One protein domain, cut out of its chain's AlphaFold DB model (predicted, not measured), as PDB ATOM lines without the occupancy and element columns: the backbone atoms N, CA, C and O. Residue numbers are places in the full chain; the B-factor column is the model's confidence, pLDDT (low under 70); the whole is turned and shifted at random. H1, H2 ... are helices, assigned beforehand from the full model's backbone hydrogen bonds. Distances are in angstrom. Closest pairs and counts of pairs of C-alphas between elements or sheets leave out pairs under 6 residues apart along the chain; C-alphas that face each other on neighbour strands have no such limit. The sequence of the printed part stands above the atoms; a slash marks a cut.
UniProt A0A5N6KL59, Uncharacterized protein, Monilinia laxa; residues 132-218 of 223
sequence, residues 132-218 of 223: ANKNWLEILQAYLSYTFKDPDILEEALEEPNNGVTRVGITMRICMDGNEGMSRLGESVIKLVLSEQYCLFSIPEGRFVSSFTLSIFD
ATOM      1  N   ALA A 132      -9.675 -12.583 -26.187       63.94
ATOM      2  CA  ALA A 132     -10.779 -13.535 -26.333       63.94
ATOM      3  C   ALA A 132     -11.757 -13.550 -25.140       63.94
ATOM      4  O   ALA A 132     -12.794 -14.217 -25.206       63.94
ATOM      5  N   ASN A 133     -11.447 -12.863 -24.033       76.75
ATOM      6  CA  ASN A 133     -12.235 -12.919 -22.800       76.75
ATOM      7  C   ASN A 133     -12.880 -11.569 -22.484       76.75
ATOM      8  O   ASN A 133     -12.191 -10.583 -22.295       76.75
ATOM      9  N   LYS A 134     -14.205 -11.527 -22.318       80.44
ATOM     10  CA  LYS A 134     -14.932 -10.282 -22.002       80.44
ATOM     11  C   LYS A 134     -14.566  -9.651 -20.651       80.44
ATOM     12  O   LYS A 134     -14.809  -8.468 -20.480       80.44
ATOM     13  N   ASN A 135     -14.011 -10.426 -19.720       85.00
ATOM     14  CA  ASN A 135     -13.627  -9.971 -18.378       85.00
ATOM     15  C   ASN A 135     -12.103  -9.807 -18.243       85.00
ATOM     16  O   ASN A 135     -11.532 -10.036 -17.173       85.00
ATOM     17  N   TRP A 136     -11.399  -9.563 -19.353       84.88
ATOM     18  CA  TRP A 136      -9.940  -9.569 -19.353       84.88
ATOM     19  C   TRP A 136      -9.338  -8.480 -18.467       84.88
ATOM     20  O   TRP A 136      -8.332  -8.722 -17.795       84.88
ATOM     21  N   LEU A 137      -9.995  -7.323 -18.411       87.12
ATOM     22  CA  LEU A 137      -9.573  -6.175 -17.628       87.12
ATOM     23  C   LEU A 137      -9.610  -6.485 -16.128       87.12
ATOM     24  O   LEU A 137      -8.609  -6.296 -15.438       87.12
ATOM     25  N   GLU A 138     -10.726  -7.012 -15.620       89.50
ATOM     26  CA  GLU A 138     -10.881  -7.345 -14.200       89.50
ATOM     27  C   GLU A 138      -9.895  -8.434 -13.774       89.50
ATOM     28  O   GLU A 138      -9.332  -8.379 -12.677       89.50
ATOM     29  N   ILE A 139      -9.660  -9.410 -14.654       87.88
ATOM     30  CA  ILE A 139      -8.696 -10.485 -14.419       87.88
ATOM     31  C   ILE A 139      -7.281  -9.908 -14.289       87.88
ATOM     32  O   ILE A 139      -6.597 -10.199 -13.305       87.88
ATOM     33  N   LEU A 140      -6.840  -9.068 -15.230       87.44
ATOM     34  CA  LEU A 140      -5.506  -8.460 -15.182       87.44
ATOM     35  C   LEU A 140      -5.338  -7.518 -13.986       87.44
ATOM     36  O   LEU A 140      -4.304  -7.564 -13.321       87.44
ATOM     37  N   GLN A 141      -6.354  -6.721 -13.660       91.31
ATOM     38  CA  GLN A 141      -6.332  -5.846 -12.487       91.31
ATOM     39  C   GLN A 141      -6.179  -6.633 -11.183       91.31
ATOM     40  O   GLN A 141      -5.378  -6.263 -10.321       91.31
ATOM     41  N   ALA A 142      -6.900  -7.750 -11.048       89.88
ATOM     42  CA  ALA A 142      -6.771  -8.636  -9.898       89.88
ATOM     43  C   ALA A 142      -5.377  -9.280  -9.825       89.88
ATOM     44  O   ALA A 142      -4.776  -9.309  -8.751       89.88
ATOM     45  N   TYR A 143      -4.832  -9.746 -10.956       89.31
ATOM     46  CA  TYR A 143      -3.490 -10.337 -11.007       89.31
ATOM     47  C   TYR A 143      -2.390  -9.347 -10.632       89.31
ATOM     48  O   TYR A 143      -1.496  -9.686  -9.858       89.31
ATOM     49  N   LEU A 144      -2.467  -8.124 -11.151       90.00
ATOM     50  CA  LEU A 144      -1.489  -7.075 -10.879       90.00
ATOM     51  C   LEU A 144      -1.723  -6.393  -9.527       90.00
ATOM     52  O   LEU A 144      -0.893  -5.596  -9.095       90.00
ATOM     53  N   SER A 145      -2.841  -6.697  -8.853       93.38
ATOM     54  CA  SER A 145      -3.305  -5.974  -7.662       93.38
ATOM     55  C   SER A 145      -3.307  -4.454  -7.881       93.38
ATOM     56  O   SER A 145      -2.985  -3.679  -6.981       93.38
ATOM     57  N   TYR A 146      -3.646  -4.036  -9.101       91.44
ATOM     58  CA  TYR A 146      -3.574  -2.656  -9.560       91.44
ATOM     59  C   TYR A 146      -4.819  -2.311 -10.369       91.44
ATOM     60  O   TYR A 146      -5.185  -3.025 -11.299       91.44
ATOM     61  N   THR A 147      -5.458  -1.192 -10.031       92.38
ATOM     62  CA  THR A 147      -6.594  -0.656 -10.788       92.38
ATOM     63  C   THR A 147      -6.092   0.412 -11.747       92.38
ATOM     64  O   THR A 147      -5.598   1.458 -11.319       92.38
ATOM     65  N   PHE A 148      -6.234   0.159 -13.047       87.88
ATOM     66  CA  PHE A 148      -5.862   1.123 -14.079       87.88
ATOM     67  C   PHE A 148      -6.846   2.289 -14.080       87.88
ATOM     68  O   PHE A 148      -8.060   2.087 -14.068       87.88
ATOM     69  N   LYS A 149      -6.312   3.513 -14.082       89.88
ATOM     70  CA  LYS A 149      -7.122   4.735 -14.190       89.88
ATOM     71  C   LYS A 149      -7.733   4.884 -15.578       89.88
ATOM     72  O   LYS A 149      -8.858   5.350 -15.693       89.88
ATOM     73  N   ASP A 150      -6.965   4.498 -16.587       87.69
ATOM     74  CA  ASP A 150      -7.360   4.514 -17.982       87.69
ATOM     75  C   ASP A 150      -7.198   3.087 -18.533       87.69
ATOM     76  O   ASP A 150      -6.062   2.627 -18.705       87.69
ATOM     77  N   PRO A 151      -8.302   2.335 -18.693       83.94
ATOM     78  CA  PRO A 151      -8.249   0.972 -19.202       83.94
ATOM     79  C   PRO A 151      -7.848   0.922 -20.680       83.94
ATOM     80  O   PRO A 151      -7.298  -0.093 -21.100       83.94
ATOM     81  N   ASP A 152      -8.038   2.007 -21.436       84.06
ATOM     82  CA  ASP A 152      -7.705   2.052 -22.860       84.06
ATOM     83  C   ASP A 152      -6.180   2.038 -23.057       84.06
ATOM     84  O   ASP A 152      -5.682   1.421 -23.994       84.06
ATOM     85  N   ILE A 153      -5.418   2.621 -22.120       85.00
ATOM     86  CA  ILE A 153      -3.946   2.517 -22.096       85.00
ATOM     87  C   ILE A 153      -3.498   1.074 -21.849       85.00
ATOM     88  O   ILE A 153      -2.499   0.629 -22.408       85.00
ATOM     89  N   LEU A 154      -4.202   0.336 -20.986       87.06
ATOM     90  CA  LEU A 154      -3.872  -1.070 -20.757       87.06
ATOM     91  C   LEU A 154      -4.180  -1.906 -21.997       87.06
ATOM     92  O   LEU A 154      -3.398  -2.784 -22.334       87.06
ATOM     93  N   GLU A 155      -5.305  -1.648 -22.654       84.44
ATOM     94  CA  GLU A 155      -5.653  -2.327 -23.896       84.44
ATOM     95  C   GLU A 155      -4.601  -2.040 -24.979       84.44
ATOM     96  O   GLU A 155      -4.098  -2.976 -25.588       84.44
ATOM     97  N   GLU A 156      -4.138  -0.789 -25.103       85.25
ATOM     98  CA  GLU A 156      -3.051  -0.398 -26.017       85.25
ATOM     99  C   GLU A 156      -1.749  -1.139 -25.685       85.25
ATOM    100  O   GLU A 156      -1.058  -1.620 -26.579       85.25
ATOM    101  N   ALA A 157      -1.443  -1.314 -24.396       87.12
ATOM    102  CA  ALA A 157      -0.278  -2.067 -23.932       87.12
ATOM    103  C   ALA A 157      -0.293  -3.548 -24.344       87.12
ATOM    104  O   ALA A 157       0.764  -4.185 -24.399       87.12
ATOM    105  N   LEU A 158      -1.481  -4.112 -24.557       86.25
ATOM    106  CA  LEU A 158      -1.666  -5.512 -24.931       86.25
ATOM    107  C   LEU A 158      -1.661  -5.721 -26.446       86.25
ATOM    108  O   LEU A 158      -1.566  -6.868 -26.879       86.25
ATOM    109  N   GLU A 159      -1.730  -4.649 -27.236       83.81
ATOM    110  CA  GLU A 159      -1.686  -4.733 -28.690       83.81
ATOM    111  C   GLU A 159      -0.260  -4.918 -29.204       83.81
ATOM    112  O   GLU A 159       0.659  -4.177 -28.847       83.81
ATOM    113  N   GLU A 160      -0.072  -5.905 -30.080       77.06
ATOM    114  CA  GLU A 160       1.227  -6.154 -30.697       77.06
ATOM    115  C   GLU A 160       1.646  -4.988 -31.612       77.06
ATOM    116  O   GLU A 160       0.806  -4.403 -32.314       77.06
ATOM    117  N   PRO A 161       2.951  -4.663 -31.675       73.75
ATOM    118  CA  PRO A 161       3.457  -3.681 -32.622       73.75
ATOM    119  C   PRO A 161       3.101  -4.081 -34.055       73.75
ATOM    120  O   PRO A 161       3.254  -5.237 -34.448       73.75
ATOM    121  N   ASN A 162       2.685  -3.112 -34.870       66.88
ATOM    122  CA  ASN A 162       2.338  -3.314 -36.284       66.88
ATOM    123  C   ASN A 162       1.162  -4.279 -36.552       66.88
ATOM    124  O   ASN A 162       0.978  -4.700 -37.694       66.88
ATOM    125  N   ASN A 163       0.321  -4.594 -35.557       66.44
ATOM    126  CA  ASN A 163      -0.869  -5.443 -35.741       66.44
ATOM    127  C   ASN A 163      -1.985  -4.768 -36.581       66.44
ATOM    128  O   ASN A 163      -3.031  -5.352 -36.851       66.44
ATOM    129  N   GLY A 164      -1.793  -3.510 -37.000       62.06
ATOM    130  CA  GLY A 164      -2.770  -2.761 -37.798       62.06
ATOM    131  C   GLY A 164      -4.037  -2.368 -37.029       62.06
ATOM    132  O   GLY A 164      -5.004  -1.899 -37.636       62.06
ATOM    133  N   VAL A 165      -4.047  -2.544 -35.704       63.00
ATOM    134  CA  VAL A 165      -5.134  -2.103 -34.828       63.00
ATOM    135  C   VAL A 165      -5.091  -0.590 -34.744       63.00
ATOM    136  O   VAL A 165      -4.261  -0.023 -34.055       63.00
ATOM    137  N   THR A 166      -5.995   0.057 -35.478       61.22
ATOM    138  CA  THR A 166      -6.072   1.521 -35.568       61.22
ATOM    139  C   THR A 166      -6.914   2.148 -34.470       61.22
ATOM    140  O   THR A 166      -6.951   3.371 -34.387       61.22
ATOM    141  N   ARG A 167      -7.632   1.352 -33.666       71.44
ATOM    142  CA  ARG A 167      -8.503   1.836 -32.590       71.44
ATOM    143  C   ARG A 167      -8.511   0.876 -31.416       71.44
ATOM    144  O   ARG A 167      -8.679  -0.321 -31.620       71.44
ATOM    145  N   VAL A 168      -8.379   1.433 -30.223       74.44
ATOM    146  CA  VAL A 168      -8.287   0.698 -28.966       74.44
ATOM    147  C   VAL A 168      -9.261   1.292 -27.956       74.44
ATOM    148  O   VAL A 168      -9.481   2.511 -27.939       74.44
ATOM    149  N   GLY A 169      -9.827   0.439 -27.106       73.06
ATOM    150  CA  GLY A 169     -10.585   0.874 -25.949       73.06
ATOM    151  C   GLY A 169     -11.998   1.341 -26.257       73.06
ATOM    152  O   GLY A 169     -12.446   1.441 -27.403       73.06
ATOM    153  N   ILE A 170     -12.723   1.670 -25.191       71.19
ATOM    154  CA  ILE A 170     -14.109   2.145 -25.292       71.19
ATOM    155  C   ILE A 170     -14.136   3.547 -25.913       71.19
ATOM    156  O   ILE A 170     -15.083   3.888 -26.625       71.19
ATOM    157  N   THR A 171     -13.090   4.351 -25.688       72.25
ATOM    158  CA  THR A 171     -12.983   5.692 -26.280       72.25
ATOM    159  C   THR A 171     -12.583   5.679 -27.755       72.25
ATOM    160  O   THR A 171     -12.592   6.737 -28.385       72.25
ATOM    161  N   MET A 172     -12.302   4.503 -28.337       77.50
ATOM    162  CA  MET A 172     -11.948   4.341 -29.751       77.50
ATOM    163  C   MET A 172     -10.733   5.192 -30.149       77.50
ATOM    164  O   MET A 172     -10.675   5.737 -31.259       77.50
ATOM    165  N   ARG A 173      -9.764   5.327 -29.237       75.69
ATOM    166  CA  ARG A 173      -8.545   6.110 -29.455       75.69
ATOM    167  C   ARG A 173      -7.704   5.469 -30.550       75.69
ATOM    168  O   ARG A 173      -7.569   4.249 -30.602       75.69
ATOM    169  N   ILE A 174      -7.104   6.305 -31.395       75.94
ATOM    170  CA  ILE A 174      -6.217   5.830 -32.453       75.94
ATOM    171  C   ILE A 174      -4.889   5.368 -31.852       75.94
ATOM    172  O   ILE A 174      -4.197   6.152 -31.200       75.94
ATOM    173  N   CYS A 175      -4.542   4.110 -32.109       73.62
ATOM    174  CA  CYS A 175      -3.228   3.539 -31.846       73.62
ATOM    175  C   CYS A 175      -2.610   3.187 -33.202       73.62
ATOM    176  O   CYS A 175      -3.259   2.538 -34.012       73.62
ATOM    177  N   MET A 176      -1.414   3.686 -33.514       71.38
ATOM    178  CA  MET A 176      -0.757   3.388 -34.798       71.38
ATOM    179  C   MET A 176       0.370   2.368 -34.646       71.38
ATOM    180  O   MET A 176       0.557   1.533 -35.526       71.38
ATOM    181  N   ASP A 177       1.053   2.392 -33.501       75.00
ATOM    182  CA  ASP A 177       2.286   1.634 -33.275       75.00
ATOM    183  C   ASP A 177       2.115   0.501 -32.243       75.00
ATOM    184  O   ASP A 177       3.095  -0.125 -31.835       75.00
ATOM    185  N   GLY A 178       0.876   0.215 -31.819       83.00
ATOM    186  CA  GLY A 178       0.582  -0.766 -30.771       83.00
ATOM    187  C   GLY A 178       1.285  -0.417 -29.458       83.00
ATOM    188  O   GLY A 178       1.437   0.753 -29.096       83.00
ATOM    189  N   ASN A 179       1.792  -1.435 -28.766       88.56
ATOM    190  CA  ASN A 179       2.516  -1.250 -27.516       88.56
ATOM    191  C   ASN A 179       4.002  -0.867 -27.669       88.56
ATOM    192  O   ASN A 179       4.692  -0.790 -26.654       88.56
ATOM    193  N   GLU A 180       4.520  -0.600 -28.874       87.62
ATOM    194  CA  GLU A 180       5.961  -0.390 -29.118       87.62
ATOM    195  C   GLU A 180       6.554   0.710 -28.221       87.62
ATOM    196  O   GLU A 180       7.544   0.506 -27.511       87.62
ATOM    197  N   GLY A 181       5.918   1.885 -28.203       87.25
ATOM    198  CA  GLY A 181       6.364   3.010 -27.379       87.25
ATOM    199  C   GLY A 181       6.270   2.709 -25.881       87.25
ATOM    200  O   GLY A 181       7.176   3.044 -25.114       87.25
ATOM    201  N   MET A 182       5.203   2.024 -25.466       88.56
ATOM    202  CA  MET A 182       4.994   1.623 -24.075       88.56
ATOM    203  C   MET A 182       6.006   0.576 -23.614       88.56
ATOM    204  O   MET A 182       6.491   0.653 -22.487       88.56
ATOM    205  N   SER A 183       6.359  -0.364 -24.488       90.00
ATOM    206  CA  SER A 183       7.356  -1.398 -24.235       90.00
ATOM    207  C   SER A 183       8.729  -0.770 -23.999       90.00
ATOM    208  O   SER A 183       9.337  -0.993 -22.951       90.00
ATOM    209  N   ARG A 184       9.169   0.135 -24.886       90.25
ATOM    210  CA  ARG A 184      10.444   0.865 -24.734       90.25
ATOM    211  C   ARG A 184      10.496   1.714 -23.467       90.25
ATOM    212  O   ARG A 184      11.527   1.773 -22.788       90.25
ATOM    213  N   LEU A 185       9.392   2.386 -23.137       92.12
ATOM    214  CA  LEU A 185       9.285   3.164 -21.905       92.12
ATOM    215  C   LEU A 185       9.362   2.254 -20.673       92.12
ATOM    216  O   LEU A 185      10.135   2.533 -19.757       92.12
ATOM    217  N   GLY A 186       8.601   1.158 -20.661       92.88
ATOM    218  CA  GLY A 186       8.601   0.174 -19.581       92.88
ATOM    219  C   GLY A 186       9.980  -0.441 -19.365       92.88
ATOM    220  O   GLY A 186      10.466  -0.483 -18.236       92.88
ATOM    221  N   GLU A 187      10.657  -0.827 -20.445       91.88
ATOM    222  CA  GLU A 187      12.035  -1.318 -20.418       91.88
ATOM    223  C   GLU A 187      12.985  -0.290 -19.792       91.88
ATOM    224  O   GLU A 187      13.763  -0.623 -18.895       91.88
ATOM    225  N   SER A 188      12.892   0.974 -20.213       91.31
ATOM    226  CA  SER A 188      13.733   2.061 -19.700       91.31
ATOM    227  C   SER A 188      13.508   2.306 -18.206       91.31
ATOM    228  O   SER A 188      14.470   2.445 -17.450       91.31
ATOM    229  N   VAL A 189      12.248   2.301 -17.758       93.81
ATOM    230  CA  VAL A 189      11.891   2.460 -16.340       93.81
ATOM    231  C   VAL A 189      12.410   1.287 -15.513       93.81
ATOM    232  O   VAL A 189      13.019   1.502 -14.467       93.81
ATOM    233  N   ILE A 190      12.231   0.049 -15.980       90.38
ATOM    234  CA  ILE A 190      12.731  -1.136 -15.271       90.38
ATOM    235  C   ILE A 190      14.260  -1.099 -15.193       90.38
ATOM    236  O   ILE A 190      14.819  -1.327 -14.122       90.38
ATOM    237  N   LYS A 191      14.949  -0.760 -16.291       88.00
ATOM    238  CA  LYS A 191      16.411  -0.604 -16.312       88.00
ATOM    239  C   LYS A 191      16.890   0.457 -15.325       88.00
ATOM    240  O   LYS A 191      17.868   0.216 -14.623       88.00
ATOM    241  N   LEU A 192      16.203   1.597 -15.254       89.12
ATOM    242  CA  LEU A 192      16.525   2.672 -14.318       89.12
ATOM    243  C   LEU A 192      16.357   2.223 -12.861       89.12
ATOM    244  O   LEU A 192      17.257   2.404 -12.050       89.12
ATOM    245  N   VAL A 193      15.226   1.597 -12.533       88.50
ATOM    246  CA  VAL A 193      14.962   1.128 -11.167       88.50
ATOM    247  C   VAL A 193      15.969   0.050 -10.768       88.50
ATOM    248  O   VAL A 193      16.525   0.098  -9.674       88.50
ATOM    249  N   LEU A 194      16.252  -0.912 -11.648       85.50
ATOM    250  CA  LEU A 194      17.230  -1.960 -11.363       85.50
ATOM    251  C   LEU A 194      18.649  -1.402 -11.211       85.50
ATOM    252  O   LEU A 194      19.379  -1.872 -10.338       85.50
ATOM    253  N   SER A 195      19.044  -0.409 -12.014       80.62
ATOM    254  CA  SER A 195      20.367   0.212 -11.897       80.62
ATOM    255  C   SER A 195      20.511   1.015 -10.602       80.62
ATOM    256  O   SER A 195      21.538   0.902  -9.931       80.62
ATOM    257  N   GLU A 196      19.466   1.736 -10.185       82.38
ATOM    258  CA  GLU A 196      19.429   2.433  -8.896       82.38
ATOM    259  C   GLU A 196      19.526   1.445  -7.726       82.38
ATOM    260  O   GLU A 196      20.362   1.617  -6.836       82.38
ATOM    261  N   GLN A 197      18.730   0.371  -7.747       80.75
ATOM    262  CA  GLN A 197      18.792  -0.661  -6.709       80.75
ATOM    263  C   GLN A 197      20.180  -1.313  -6.660       80.75
ATOM    264  O   GLN A 197      20.737  -1.498  -5.580       80.75
ATOM    265  N   TYR A 198      20.791  -1.604  -7.810       76.12
ATOM    266  CA  TYR A 198      22.137  -2.176  -7.865       76.12
ATOM    267  C   TYR A 198      23.191  -1.249  -7.240       76.12
ATOM    268  O   TYR A 198      24.056  -1.709  -6.490       76.12
ATOM    269  N   CYS A 199      23.081   0.058  -7.499       70.94
ATOM    270  CA  CYS A 199      23.938   1.077  -6.898       70.94
ATOM    271  C   CYS A 199      23.772   1.119  -5.367       70.94
ATOM    272  O   CYS A 199      24.760   1.074  -4.631       70.94
ATOM    273  N   LEU A 200      22.527   1.094  -4.876       74.12
ATOM    274  CA  LEU A 200      22.217   1.086  -3.441       74.12
ATOM    275  C   LEU A 200      22.777  -0.146  -2.714       74.12
ATOM    276  O   LEU A 200      23.250  -0.028  -1.585       74.12
ATOM    277  N   PHE A 201      22.774  -1.318  -3.355       71.50
ATOM    278  CA  PHE A 201      23.312  -2.547  -2.762       71.50
ATOM    279  C   PHE A 201      24.835  -2.700  -2.896       71.50
ATOM    280  O   PHE A 201      25.378  -3.678  -2.384       71.50
ATOM    281  N   SER A 202      25.535  -1.742  -3.528       62.91
ATOM    282  CA  SER A 202      27.001  -1.749  -3.681       62.91
ATOM    283  C   SER A 202      27.541  -3.091  -4.191       62.91
ATOM    284  O   SER A 202      28.594  -3.563  -3.752       62.91
ATOM    285  N   ILE A 203      26.802  -3.749  -5.091       61.22
ATOM    286  CA  ILE A 203      27.256  -5.008  -5.678       61.22
ATOM    287  C   ILE A 203      28.483  -4.660  -6.536       61.22
ATOM    288  O   ILE A 203      28.371  -3.799  -7.411       61.22
ATOM    289  N   PRO A 204      29.657  -5.276  -6.303       56.16
ATOM    290  CA  PRO A 204      30.871  -4.926  -7.030       56.16
ATOM    291  C   PRO A 204      30.624  -4.964  -8.542       56.16
ATOM    292  O   PRO A 204      30.038  -5.925  -9.046       56.16
ATOM    293  N   GLU A 205      31.078  -3.941  -9.271       54.75
ATOM    294  CA  GLU A 205      30.946  -3.778 -10.734       54.75
ATOM    295  C   GLU A 205      31.771  -4.807 -11.542       54.75
ATOM    296  O   GLU A 205      32.373  -4.519 -12.575       54.75
ATOM    297  N   GLY A 206      31.840  -6.055 -11.089       52.25
ATOM    298  CA  GLY A 206      32.497  -7.130 -11.811       52.25
ATOM    299  C   GLY A 206      31.587  -7.684 -12.897       52.25
ATOM    300  O   GLY A 206      30.955  -8.693 -12.670       52.25
ATOM    301  N   ARG A 207      31.520  -7.089 -14.092       52.88
ATOM    302  CA  ARG A 207      30.895  -7.701 -15.298       52.88
ATOM    303  C   ARG A 207      29.399  -8.088 -15.222       52.88
ATOM    304  O   ARG A 207      28.911  -8.718 -16.156       52.88
ATOM    305  N   PHE A 208      28.657  -7.716 -14.179       52.94
ATOM    306  CA  PHE A 208      27.278  -8.194 -13.996       52.94
ATOM    307  C   PHE A 208      26.184  -7.220 -14.443       52.94
ATOM    308  O   PHE A 208      25.118  -7.686 -14.814       52.94
ATOM    309  N   VAL A 209      26.409  -5.902 -14.489       54.88
ATOM    310  CA  VAL A 209      25.309  -4.946 -14.747       54.88
ATOM    311  C   VAL A 209      24.749  -5.069 -16.170       54.88
ATOM    312  O   VAL A 209      23.532  -5.147 -16.336       54.88
ATOM    313  N   SER A 210      25.606  -5.178 -17.195       55.56
ATOM    314  CA  SER A 210      25.122  -5.401 -18.568       55.56
ATOM    315  C   SER A 210      24.644  -6.839 -18.773       55.56
ATOM    316  O   SER A 210      23.613  -7.047 -19.394       55.56
ATOM    317  N   SER A 211      25.338  -7.835 -18.206       56.44
ATOM    318  CA  SER A 211      24.985  -9.250 -18.384       56.44
ATOM    319  C   SER A 211      23.682  -9.635 -17.679       56.44
ATOM    320  O   SER A 211      22.958 -10.479 -18.191       56.44
ATOM    321  N   PHE A 212      23.383  -9.048 -16.518       58.12
ATOM    322  CA  PHE A 212      22.172  -9.335 -15.749       58.12
ATOM    323  C   PHE A 212      20.949  -8.657 -16.364       58.12
ATOM    324  O   PHE A 212      19.925  -9.307 -16.556       58.12
ATOM    325  N   THR A 213      21.072  -7.380 -16.735       55.22
ATOM    326  CA  THR A 213      20.002  -6.675 -17.455       55.22
ATOM    327  C   THR A 213      19.725  -7.327 -18.808       55.22
ATOM    328  O   THR A 213      18.565  -7.592 -19.094       55.22
ATOM    329  N   LEU A 214      20.754  -7.713 -19.576       56.84
ATOM    330  CA  LEU A 214      20.576  -8.526 -20.786       56.84
ATOM    331  C   LEU A 214      19.880  -9.852 -20.467       56.84
ATOM    332  O   LEU A 214      18.885 -10.153 -21.095       56.84
ATOM    333  N   SER A 215      20.290 -10.592 -19.430       61.56
ATOM    334  CA  SER A 215      19.656 -11.880 -19.088       61.56
ATOM    335  C   SER A 215      18.194 -11.800 -18.626       61.56
ATOM    336  O   SER A 215      17.482 -12.794 -18.713       61.56
ATOM    337  N   ILE A 216      17.740 -10.649 -18.115       62.00
ATOM    338  CA  ILE A 216      16.332 -10.435 -17.741       62.00
ATOM    339  C   ILE A 216      15.461 -10.187 -18.979       62.00
ATOM    340  O   ILE A 216      14.293 -10.569 -18.976       62.00
ATOM    341  N   PHE A 217      16.014  -9.553 -20.016       62.97
ATOM    342  CA  PHE A 217      15.280  -9.171 -21.225       62.97
ATOM    343  C   PHE A 217      15.551 -10.093 -22.434       62.97
ATOM    344  O   PHE A 217      14.731 -10.145 -23.348       62.97
ATOM    345  N   ASP A 218      16.635 -10.878 -22.428       56.59
ATOM    346  CA  ASP A 218      16.936 -11.893 -23.442       56.59
ATOM    347  C   ASP A 218      16.055 -13.122 -23.223       56.59
ATOM    348  O   ASP A 218      16.300 -13.984 -22.376       56.59
TER     349      ASP A 218
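What this domain is: This is residues 132 to 218 of the 223 residues of an uncharacterized protein of Monilinia laxa (UniProt A0A5N6KL59). A long helix, H3, reaches out as an arm from a loose head of two short helices, H1 and H2, with the long loop of residues 159 to 179; beyond the turn at the arm's far end, H4 folds back beside H3. The 87 printed residues include four named helices, in the order H1 H2 H3 H4, and no named strand: all helix. The whole is loose, radius of gyration of the C-alphas 16.9 A, and elongated, 49 by 28 by 20 A.

How they stand to each other: H1, residues 136 to 144, is close to but not clearly touching H2, residues 151 to 158; the closest C-alphas, of Leu 137 and Pro 151, are 7.4 A apart, the lines about perpendicular at 82 degrees. H2 is close to but not clearly touching H3, residues 180 to 200, about perpendicular at 86 degrees; the closest C-alphas, of Ala 157 and Met 182, are 6.4 A apart. H3 is close to but not clearly touching H4, residues 208 to 217, opposite ways at a shallow tilt of 33 degrees, only just short of steep; the closest C-alphas, of Lys 191 and Thr 213, are 7.1 A apart. H1 is apart from H3 and H4. In H1, H2, H3 and H4 every O i to N i+4 pair is within hydrogen-bond range.

Where its parts are: H1 begins at C-alpha 136 (-9.940, -9.569, -19.353). H3 is 30.4 A long and H4 14.0 A, ending at C-alpha 217 (15.280, -9.171, -21.225).

The domain as a whole: The printed part has no cut. The link H2 to H3 is long, 21 residues. Residues 200 to 208 stand free. The model's pLDDT is under 70 at residues 132, 162 to 166 and 202 to 218.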